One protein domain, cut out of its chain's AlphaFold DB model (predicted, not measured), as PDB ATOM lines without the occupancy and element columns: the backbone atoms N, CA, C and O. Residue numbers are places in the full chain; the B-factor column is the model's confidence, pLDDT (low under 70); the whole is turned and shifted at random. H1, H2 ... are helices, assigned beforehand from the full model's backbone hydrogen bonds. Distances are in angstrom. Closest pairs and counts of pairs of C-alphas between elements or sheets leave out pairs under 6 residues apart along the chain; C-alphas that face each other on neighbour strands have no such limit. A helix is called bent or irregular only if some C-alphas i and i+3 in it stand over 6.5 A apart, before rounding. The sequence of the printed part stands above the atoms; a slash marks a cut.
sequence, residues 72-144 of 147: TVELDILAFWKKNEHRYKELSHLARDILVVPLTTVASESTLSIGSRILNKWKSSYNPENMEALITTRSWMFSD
ATOM      1  N   THR A  72     -17.952  22.986  10.944       75.06
ATOM      2  CA  THR A  72     -18.682  22.528   9.760       75.06
ATOM      3  C   THR A  72     -19.008  21.035   9.803       75.06
ATOM      4  O   THR A  72     -19.847  20.573   9.032       75.06
ATOM      5  N   VAL A  73     -18.369  20.278  10.699       80.31
ATOM      6  CA  VAL A  73     -18.569  18.834  10.836       80.31
ATOM      7  C   VAL A  73     -19.688  18.568  11.838       80.31
ATOM      8  O   VAL A  73     -19.667  19.092  12.952       80.31
ATOM      9  N   GLU A  74     -20.648  17.726  11.458       80.50
ATOM     10  CA  GLU A  74     -21.659  17.210  12.379       80.50
ATOM     11  C   GLU A  74     -20.956  16.408  13.484       80.50
ATOM     12  O   GLU A  74     -20.386  15.339  13.250       80.50
ATOM     13  N   LEU A  75     -20.911  16.986  14.686       81.94
ATOM     14  CA  LEU A  75     -20.159  16.456  15.815       81.94
ATOM     15  C   LEU A  75     -21.118  15.922  16.875       81.94
ATOM     16  O   LEU A  75     -21.750  16.692  17.597       81.94
ATOM     17  N   ASP A  76     -21.146  14.600  17.035       86.25
ATOM     18  CA  ASP A  76     -21.669  13.998  18.257       86.25
ATOM     19  C   ASP A  76     -20.684  14.275  19.400       86.25
ATOM     20  O   ASP A  76     -19.607  13.675  19.507       86.25
ATOM     21  N   ILE A  77     -21.059  15.226  20.254       86.94
ATOM     22  CA  ILE A  77     -20.225  15.687  21.358       86.94
ATOM     23  C   ILE A  77     -19.982  14.587  22.403       86.94
ATOM     24  O   ILE A  77     -18.897  14.532  22.982       86.94
ATOM     25  N   LEU A  78     -20.929  13.666  22.616       87.12
ATOM     26  CA  LEU A  78     -20.753  12.559  23.559       87.12
ATOM     27  C   LEU A  78     -19.821  11.494  22.980       87.12
ATOM     28  O   LEU A  78     -18.927  11.005  23.680       87.12
ATOM     29  N   ALA A  79     -19.972  11.176  21.692       87.31
ATOM     30  CA  ALA A  79     -19.047  10.279  21.001       87.31
ATOM     31  C   ALA A  79     -17.626  10.862  20.935       87.31
ATOM     32  O   ALA A  79     -16.651  10.118  21.081       87.31
ATOM     33  N   PHE A  80     -17.489  12.184  20.782       88.75
ATOM     34  CA  PHE A  80     -16.201  12.873  20.835       88.75
ATOM     35  C   PHE A  80     -15.500  12.668  22.183       88.75
ATOM     36  O   PHE A  80     -14.344  12.235  22.205       88.75
ATOM     37  N   TRP A  81     -16.184  12.925  23.301       90.44
ATOM     38  CA  TRP A  81     -15.589  12.744  24.629       90.44
ATOM     39  C   TRP A  81     -15.268  11.279  24.922       90.44
ATOM     40  O   TRP A  81     -14.189  10.994  25.438       90.44
ATOM     41  N   LYS A  82     -16.124  10.344  24.489       87.75
ATOM     42  CA  LYS A  82     -15.865   8.899  24.595       87.75
ATOM     43  C   LYS A  82     -14.621   8.473  23.807       87.75
ATOM     44  O   LYS A  82     -13.792   7.721  24.305       87.75
ATOM     45  N   LYS A  83     -14.449   8.971  22.580       89.06
ATOM     46  CA  LYS A  83     -13.280   8.649  21.744       89.06
ATOM     47  C   LYS A  83     -11.978   9.211  22.324       89.06
ATOM     48  O   LYS A  83     -10.925   8.583  22.204       89.06
ATOM     49  N   ASN A  84     -12.044  10.382  22.956       87.69
ATOM     50  CA  ASN A  84     -10.883  11.073  23.517       87.69
ATOM     51  C   ASN A  84     -10.664  10.802  25.018       87.69
ATOM     52  O   ASN A  84      -9.833  11.462  25.641       87.69
ATOM     53  N   GLU A  85     -11.343   9.807  25.590       87.75
ATOM     54  CA  GLU A  85     -11.222   9.421  27.004       87.75
ATOM     55  C   GLU A  85      -9.782   9.050  27.384       87.75
ATOM     56  O   GLU A  85      -9.269   9.474  28.412       87.75
ATOM     57  N   HIS A  86      -9.060   8.367  26.493       85.88
ATOM     58  CA  HIS A  86      -7.646   8.038  26.703       85.88
ATOM     59  C   HIS A  86      -6.722   9.271  26.759       85.88
ATOM     60  O   HIS A  86      -5.677   9.225  27.407       85.88
ATOM     61  N   ARG A  87      -7.090  10.360  26.069       83.81
ATOM     62  CA  ARG A  87      -6.287  11.588  25.937       83.81
ATOM     63  C   ARG A  87      -6.601  12.588  27.044       83.81
ATOM     64  O   ARG A  87      -5.683  13.205  27.574       83.81
ATOM     65  N   TYR A  88      -7.878  12.722  27.397       86.31
ATOM     66  CA  TYR A  88      -8.355  13.714  28.361       86.31
ATOM     67  C   TYR A  88      -8.838  13.113  29.688       86.31
ATOM     68  O   TYR A  88      -9.305  13.868  30.531       86.31
ATOM     69  N   LYS A  89      -8.735  11.792  29.897       86.38
ATOM     70  CA  LYS A  89      -9.015  11.071  31.156       86.38
ATOM     71  C   LYS A  89     -10.140  11.710  31.981       86.38
ATOM     72  O   LYS A  89     -11.266  11.783  31.495       86.38
ATOM     73  N   GLU A  90      -9.851  12.232  33.172       86.50
ATOM     74  CA  GLU A  90     -10.815  12.794  34.123       86.50
ATOM     75  C   GLU A  90     -11.664  13.925  33.517       86.50
ATOM     76  O   GLU A  90     -12.858  14.023  33.806       86.50
ATOM     77  N   LEU A  91     -11.099  14.729  32.609       88.94
ATOM     78  CA  LEU A  91     -11.827  15.794  31.911       88.94
ATOM     79  C   LEU A  91     -12.934  15.230  31.011       88.94
ATOM     80  O   LEU A  91     -14.007  15.821  30.923       88.94
ATOM     81  N   SER A  92     -12.713  14.077  30.374       88.12
ATOM     82  CA  SER A  92     -13.732  13.441  29.527       88.12
ATOM     83  C   SER A  92     -14.913  12.889  30.331       88.12
ATOM     84  O   SER A  92     -16.054  12.967  29.876       88.12
ATOM     85  N   HIS A  93     -14.658  12.393  31.546       88.62
ATOM     86  CA  HIS A  93     -15.708  11.958  32.468       88.62
ATOM     87  C   HIS A  93     -16.526  13.153  32.948       88.62
ATOM     88  O   HIS A  93     -17.743  13.148  32.796       88.62
ATOM     89  N   LEU A  94     -15.855  14.212  33.406       91.00
ATOM     90  CA  LEU A  94     -16.516  15.434  33.856       91.00
ATOM     91  C   LEU A  94     -17.344  16.083  32.738       91.00
ATOM     92  O   LEU A  94     -18.482  16.490  32.962       91.00
ATOM     93  N   ALA A  95     -16.807  16.144  31.518       90.12
ATOM     94  CA  ALA A  95     -17.537  16.672  30.373       90.12
ATOM     95  C   ALA A  95     -18.790  15.839  30.069       90.12
ATOM     96  O   ALA A  95     -19.855  16.401  29.827       90.12
ATOM     97  N   ARG A  96     -18.691  14.507  30.118       90.31
ATOM     98  CA  ARG A  96     -19.831  13.605  29.918       90.31
ATOM     99  C   ARG A  96     -20.895  13.791  30.999       90.31
ATOM    100  O   ARG A  96     -22.059  13.930  30.646       90.31
ATOM    101  N   ASP A  97     -20.513  13.881  32.267       89.00
ATOM    102  CA  ASP A  97     -21.463  14.076  33.370       89.00
ATOM    103  C   ASP A  97     -22.226  15.402  33.229       89.00
ATOM    104  O   ASP A  97     -23.447  15.445  33.387       89.00
ATOM    105  N   ILE A  98     -21.532  16.477  32.835       89.31
ATOM    106  CA  ILE A  98     -22.153  17.785  32.585       89.31
ATOM    107  C   ILE A  98     -23.063  17.751  31.352       89.31
ATOM    108  O   ILE A  98     -24.127  18.363  31.373       89.31
ATOM    109  N   LEU A  99     -22.670  17.062  30.277       86.00
ATOM    110  CA  LEU A  99     -23.423  17.018  29.014       86.00
ATOM    111  C   LEU A  99     -24.626  16.062  29.051       86.00
ATOM    112  O   LEU A  99     -25.602  16.275  28.329       86.00
ATOM    113  N   VAL A 100     -24.589  15.031  29.898       86.31
ATOM    114  CA  VAL A 100     -25.700  14.082  30.077       86.31
ATOM    115  C   VAL A 100     -26.905  14.751  30.743       86.31
ATOM    116  O   VAL A 100     -28.041  14.420  30.400       86.31
ATOM    117  N   VAL A 101     -26.693  15.726  31.635       84.38
ATOM    118  CA  VAL A 101     -27.796  16.440  32.302       84.38
ATOM    119  C   VAL A 101     -28.695  17.159  31.280       84.38
ATOM    120  O   VAL A 101     -29.864  16.798  31.210       84.38
ATOM    121  N   PRO A 102     -28.198  18.063  30.411       74.44
ATOM    122  CA  PRO A 102     -29.001  18.680  29.354       74.44
ATOM    123  C   PRO A 102     -29.664  17.674  28.409       74.44
ATOM    124  O   PRO A 102     -30.783  17.897  27.957       74.44
ATOM    125  N   LEU A 103     -28.992  16.564  28.092       76.00
ATOM    126  CA  LEU A 103     -29.541  15.576  27.166       76.00
ATOM    127  C   LEU A 103     -30.741  14.837  27.772       76.00
ATOM    128  O   LEU A 103     -31.771  14.663  27.119       76.00
ATOM    129  N   THR A 104     -30.614  14.416  29.029       76.06
ATOM    130  CA  THR A 104     -31.674  13.700  29.749       76.06
ATOM    131  C   THR A 104     -32.812  14.625  30.153       76.06
ATOM    132  O   THR A 104     -33.966  14.218  30.040       76.06
ATOM    133  N   THR A 105     -32.535  15.877  30.536       80.62
ATOM    134  CA  THR A 105     -33.589  16.849  30.851       80.62
ATOM    135  C   THR A 105     -34.411  17.183  29.617       80.62
ATOM    136  O   THR A 105     -35.625  17.019  29.670       80.62
ATOM    137  N   VAL A 106     -33.792  17.518  28.480       76.38
ATOM    138  CA  VAL A 106     -34.519  17.828  27.235       76.38
ATOM    139  C   VAL A 106     -35.338  16.626  26.746       76.38
ATOM    140  O   VAL A 106     -36.502  16.776  26.364       76.38
ATOM    141  N   ALA A 107     -34.777  15.414  26.806       75.81
ATOM    142  CA  ALA A 107     -35.517  14.198  26.472       75.81
ATOM    143  C   ALA A 107     -36.682  13.940  27.446       75.81
ATOM    144  O   ALA A 107     -37.783  13.580  27.016       75.81
ATOM    145  N   SER A 108     -36.463  14.155  28.748       71.69
ATOM    146  CA  SER A 108     -37.484  13.980  29.783       71.69
ATOM    147  C   SER A 108     -38.583  15.030  29.686       71.69
ATOM    148  O   SER A 108     -39.739  14.660  29.798       71.69
ATOM    149  N   GLU A 109     -38.276  16.293  29.385       76.94
ATOM    150  CA  GLU A 109     -39.255  17.362  29.182       76.94
ATOM    151  C   GLU A 109     -40.093  17.109  27.933       76.94
ATOM    152  O   GLU A 109     -41.306  17.291  27.966       76.94
ATOM    153  N   SER A 110     -39.488  16.626  26.845       79.38
ATOM    154  CA  SER A 110     -40.220  16.249  25.630       79.38
ATOM    155  C   SER A 110     -41.146  15.052  25.879       79.38
ATOM    156  O   SER A 110     -42.343  15.092  25.573       79.38
ATOM    157  N   THR A 111     -40.627  14.016  26.540       74.94
ATOM    158  CA  THR A 111     -41.403  12.826  26.917       74.94
ATOM    159  C   THR A 111     -42.494  13.167  27.933       74.94
ATOM    160  O   THR A 111     -43.616  12.682  27.815       74.94
ATOM    161  N   LEU A 112     -42.209  14.046  28.894       75.12
ATOM    162  CA  LEU A 112     -43.146  14.547  29.897       75.12
ATOM    163  C   LEU A 112     -44.153  15.512  29.280       75.12
ATOM    164  O   LEU A 112     -45.295  15.525  29.707       75.12
ATOM    165  N   SER A 113     -43.812  16.283  28.256       79.38
ATOM    166  CA  SER A 113     -44.755  17.140  27.525       79.38
ATOM    167  C   SER A 113     -45.779  16.292  26.762       79.38
ATOM    168  O   SER A 113     -46.992  16.493  26.871       79.38
ATOM    169  N   ILE A 114     -45.312  15.246  26.077       77.31
ATOM    170  CA  ILE A 114     -46.185  14.259  25.428       77.31
ATOM    171  C   ILE A 114     -47.003  13.501  26.485       77.31
ATOM    172  O   ILE A 114     -48.227  13.383  26.372       77.31
ATOM    173  N   GLY A 115     -46.338  13.035  27.540       69.94
ATOM    174  CA  GLY A 115     -46.927  12.291  28.645       69.94
ATOM    175  C   GLY A 115     -47.948  13.105  29.431       69.94
ATOM    176  O   GLY A 115     -49.005  12.583  29.746       69.94
ATOM    177  N   SER A 116     -47.703  14.388  29.677       73.19
ATOM    178  CA  SER A 116     -48.607  15.304  30.381       73.19
ATOM    179  C   SER A 116     -49.830  15.631  29.539       73.19
ATOM    180  O   SER A 116     -50.934  15.678  30.071       73.19
ATOM    181  N   ARG A 117     -49.693  15.765  28.217       76.69
ATOM    182  CA  ARG A 117     -50.842  15.932  27.316       76.69
ATOM    183  C   ARG A 117     -51.725  14.683  27.264       76.69
ATOM    184  O   ARG A 117     -52.948  14.807  27.196       76.69
ATOM    185  N   ILE A 118     -51.125  13.494  27.320       71.12
ATOM    186  CA  ILE A 118     -51.858  12.229  27.457       71.12
ATOM    187  C   ILE A 118     -52.491  12.158  28.850       71.12
ATOM    188  O   ILE A 118     -53.699  11.975  28.958       71.12
ATOM    189  N   LEU A 119     -51.715  12.373  29.911       68.12
ATOM    190  CA  LEU A 119     -52.152  12.291  31.301       68.12
ATOM    191  C   LEU A 119     -53.287  13.270  31.599       68.12
ATOM    192  O   LEU A 119     -54.271  12.866  32.201       68.12
ATOM    193  N   ASN A 120     -53.219  14.509  31.110       69.75
ATOM    194  CA  ASN A 120     -54.279  15.507  31.267       69.75
ATOM    195  C   ASN A 120     -55.620  15.035  30.680       69.75
ATOM    196  O   ASN A 120     -56.659  15.333  31.264       69.75
ATOM    197  N   LYS A 121     -55.622  14.245  29.590       68.00
ATOM    198  CA  LYS A 121     -56.853  13.623  29.059       68.00
ATOM    199  C   LYS A 121     -57.412  12.531  29.967       68.00
ATOM    200  O   LYS A 121     -58.622  12.380  30.066       68.00
ATOM    201  N   TRP A 122     -56.547  11.750  30.605       64.56
ATOM    202  CA  TRP A 122     -56.987  10.714  31.536       64.56
ATOM    203  C   TRP A 122     -57.405  11.322  32.882       64.56
ATOM    204  O   TRP A 122     -58.275  10.783  33.560       64.56
ATOM    205  N   LYS A 123     -56.799  12.449  33.281       63.22
ATOM    206  CA  LYS A 123     -56.955  13.063  34.610       63.22
ATOM    207  C   LYS A 123     -58.299  13.769  34.742       63.22
ATOM    208  O   LYS A 123     -58.843  13.824  35.835       63.22
ATOM    209  N   SER A 124     -58.896  14.191  33.625       64.69
ATOM    210  CA  SER A 124     -60.308  14.585  33.584       64.69
ATOM    211  C   SER A 124     -61.281  13.409  33.782       64.69
ATOM    212  O   SER A 124     -62.475  13.648  33.917       64.69
ATOM    213  N   SER A 125     -60.802  12.156  33.787       68.62
ATOM    214  CA  SER A 125     -61.618  10.933  33.826       68.62
ATOM    215  C   SER A 125     -61.311   9.983  34.999       68.62
ATOM    216  O   SER A 125     -62.053   9.017  35.173       68.62
ATOM    217  N   TYR A 126     -60.244  10.187  35.782       64.75
ATOM    218  CA  TYR A 126     -59.780   9.215  36.788       64.75
ATOM    219  C   TYR A 126     -59.319   9.889  38.088       64.75
ATOM    220  O   TYR A 126     -58.800  11.004  38.064       64.75
ATOM    221  N   ASN A 127     -59.482   9.199  39.223       72.44
ATOM    222  CA  ASN A 127     -59.036   9.675  40.537       72.44
ATOM    223  C   ASN A 127     -57.485   9.732  40.583       72.44
ATOM    224  O   ASN A 127     -56.849   8.752  40.176       72.44
ATOM    225  N   PRO A 128     -56.858  10.844  41.029       69.69
ATOM    226  CA  PRO A 128     -55.401  11.027  41.044       69.69
ATOM    227  C   PRO A 128     -54.589   9.912  41.725       69.69
ATOM    228  O   PRO A 128     -53.511   9.602  41.224       69.69
ATOM    229  N   GLU A 129     -55.093   9.272  42.785       72.69
ATOM    230  CA  GLU A 129     -54.381   8.169  43.467       72.69
ATOM    231  C   GLU A 129     -54.180   6.947  42.558       72.69
ATOM    232  O   GLU A 129     -53.087   6.384  42.475       72.69
ATOM    233  N   ASN A 130     -55.205   6.562  41.794       77.38
ATOM    234  CA  ASN A 130     -55.105   5.395  40.919       77.38
ATOM    235  C   ASN A 130     -54.177   5.651  39.720       77.38
ATOM    236  O   ASN A 130     -53.605   4.716  39.162       77.38
ATOM    237  N   MET A 131     -54.021   6.913  39.309       78.06
ATOM    238  CA  MET A 131     -53.071   7.273  38.257       78.06
ATOM    239  C   MET A 131     -51.625   7.117  38.690       78.06
ATOM    240  O   MET A 131     -50.809   6.626  37.913       78.06
ATOM    241  N   GLU A 132     -51.303   7.557  39.903       79.38
ATOM    242  CA  GLU A 132     -49.946   7.475  40.432       79.38
ATOM    243  C   GLU A 132     -49.509   6.015  40.572       79.38
ATOM    244  O   GLU A 132     -48.414   5.654  40.130       79.38
ATOM    245  N   ALA A 133     -50.409   5.154  41.062       84.06
ATOM    246  CA  ALA A 133     -50.187   3.714  41.104       84.06
ATOM    247  C   ALA A 133     -49.910   3.139  39.702       84.06
ATOM    248  O   ALA A 133     -48.905   2.458  39.514       84.06
ATOM    249  N   LEU A 134     -50.728   3.473  38.695       79.94
ATOM    250  CA  LEU A 134     -50.557   2.989  37.316       79.94
ATOM    251  C   LEU A 134     -49.239   3.441  36.668       79.94
ATOM    252  O   LEU A 134     -48.574   2.638  36.010       79.94
ATOM    253  N   ILE A 135     -48.853   4.711  36.836       82.06
ATOM    254  CA  ILE A 135     -47.582   5.235  36.306       82.06
ATOM    255  C   ILE A 135     -46.407   4.537  36.990       82.06
ATOM    256  O   ILE A 135     -45.468   4.124  36.312       82.06
ATOM    257  N   THR A 136     -46.485   4.363  38.310       81.62
ATOM    258  CA  THR A 136     -45.451   3.685  39.093       81.62
ATOM    259  C   THR A 136     -45.305   2.237  38.633       81.62
ATOM    260  O   THR A 136     -44.224   1.855  38.202       81.62
ATOM    261  N   THR A 137     -46.375   1.440  38.576       83.12
ATOM    262  CA  THR A 137     -46.274   0.043  38.111       83.12
ATOM    263  C   THR A 137     -45.696  -0.048  36.696       83.12
ATOM    264  O   THR A 137     -44.864  -0.913  36.423       83.12
ATOM    265  N   ARG A 138     -46.066   0.883  35.807       79.69
ATOM    266  CA  ARG A 138     -45.544   0.932  34.439       79.69
ATOM    267  C   ARG A 138     -44.044   1.236  34.401       79.69
ATOM    268  O   ARG A 138     -43.308   0.504  33.750       79.69
ATOM    269  N   SER A 139     -43.587   2.275  35.098       80.75
ATOM    270  CA  SER A 139     -42.159   2.623  35.155       80.75
ATOM    271  C   SER A 139     -41.312   1.481  35.712       80.75
ATOM    272  O   SER A 139     -40.228   1.229  35.201       80.75
ATOM    273  N   TRP A 140     -41.817   0.753  36.709       80.25
ATOM    274  CA  TRP A 140     -41.105  -0.382  37.295       80.25
ATOM    275  C   TRP A 140     -41.029  -1.581  36.343       80.25
ATOM    276  O   TRP A 140     -39.973  -2.196  36.239       80.25
ATOM    277  N   MET A 141     -42.097  -1.879  35.595       77.44
ATOM    278  CA  MET A 141     -42.097  -2.981  34.623       77.44
ATOM    279  C   MET A 141     -41.150  -2.759  33.439       77.44
ATOM    280  O   MET A 141     -40.569  -3.720  32.949       77.44
ATOM    281  N   PHE A 142     -40.978  -1.517  32.981       71.06
ATOM    282  CA  PHE A 142     -40.106  -1.208  31.838       71.06
ATOM    283  C   PHE A 142     -38.668  -0.833  32.235       71.06
ATOM    284  O   PHE A 142     -37.831  -0.630  31.358       71.06
ATOM    285  N   SER A 143     -38.355  -0.748  33.533       63.31
ATOM    286  CA  SER A 143     -36.998  -0.434  34.001       63.31
ATOM    287  C   SER A 143     -36.025  -1.616  33.883       63.31
ATOM    288  O   SER A 143     -34.817  -1.386  33.863       63.31
ATOM    289  N   ASP A 144     -36.524  -2.854  33.803       61.84
ATOM    290  CA  ASP A 144     -35.703  -4.080  33.805       61.84
ATOM    291  C   ASP A 144     -35.281  -4.551  32.398       61.84
ATOM    292  O   ASP A 144     -34.413  -5.408  32.255       61.84
TER     293      ASP A 144
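AT A GLANCE: This is residues 72 to 144 of the 147 residues of the protein "Dimer_Tnp_hAT domain-containing protein" of Chenopodium quinoa (UniProt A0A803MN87). One long helix, H2, makes the long axis; the short H1 folds back on its first end, and H3 turns back from its other end at a slant, making an open V with it. The printed part has 73 residues with three named helices, H1, H2 and H3 in chain order, and no named strand: all helix. It is extended, with a radius of gyration of the C-alphas of 18.7 A, and flat, 55 by 30 by 16 A.

IN THESE COORDINATES: H2, residues 85 to 123, is 46.5 A long and begins at C-alpha 85 (-11.222, 9.421, 27.004). It is irregular, with C-alphas 87 and 90 9.4 A apart, and has a kink of 70 degrees near residue 92. H1 is residues 77 to 83, 9.9 A. H3, residues 128 to 142, is 21.6 A and ends at C-alpha 142 (-40.106, -1.208, 31.838).

HOW THE PARTS SIT: H1 and H2 form a helical hairpin: H2 touches H1 with residues 92 to 99 alone, closest C-alphas Trp 81 and Ser 92, 5.3 A. H2 and H3 are close but not clearly touching, closest C-alphas Lys 123 and Met 131, 7.9 A, at a steep tilt of 41 degrees, opposite ways. H1 and H3 are apart. Every O i to N i+4 pair is within hydrogen-bond range in H1 and H3, and 30 of 35 in H2.

THE WHOLE: The farthest C-alphas, Arg 87 and Ser 125, are 55.9 A apart. The printed part has no cut, and both links are tight. The pLDDT is under 70 at residues 115, 119 to 126, 128 and 143 to 144.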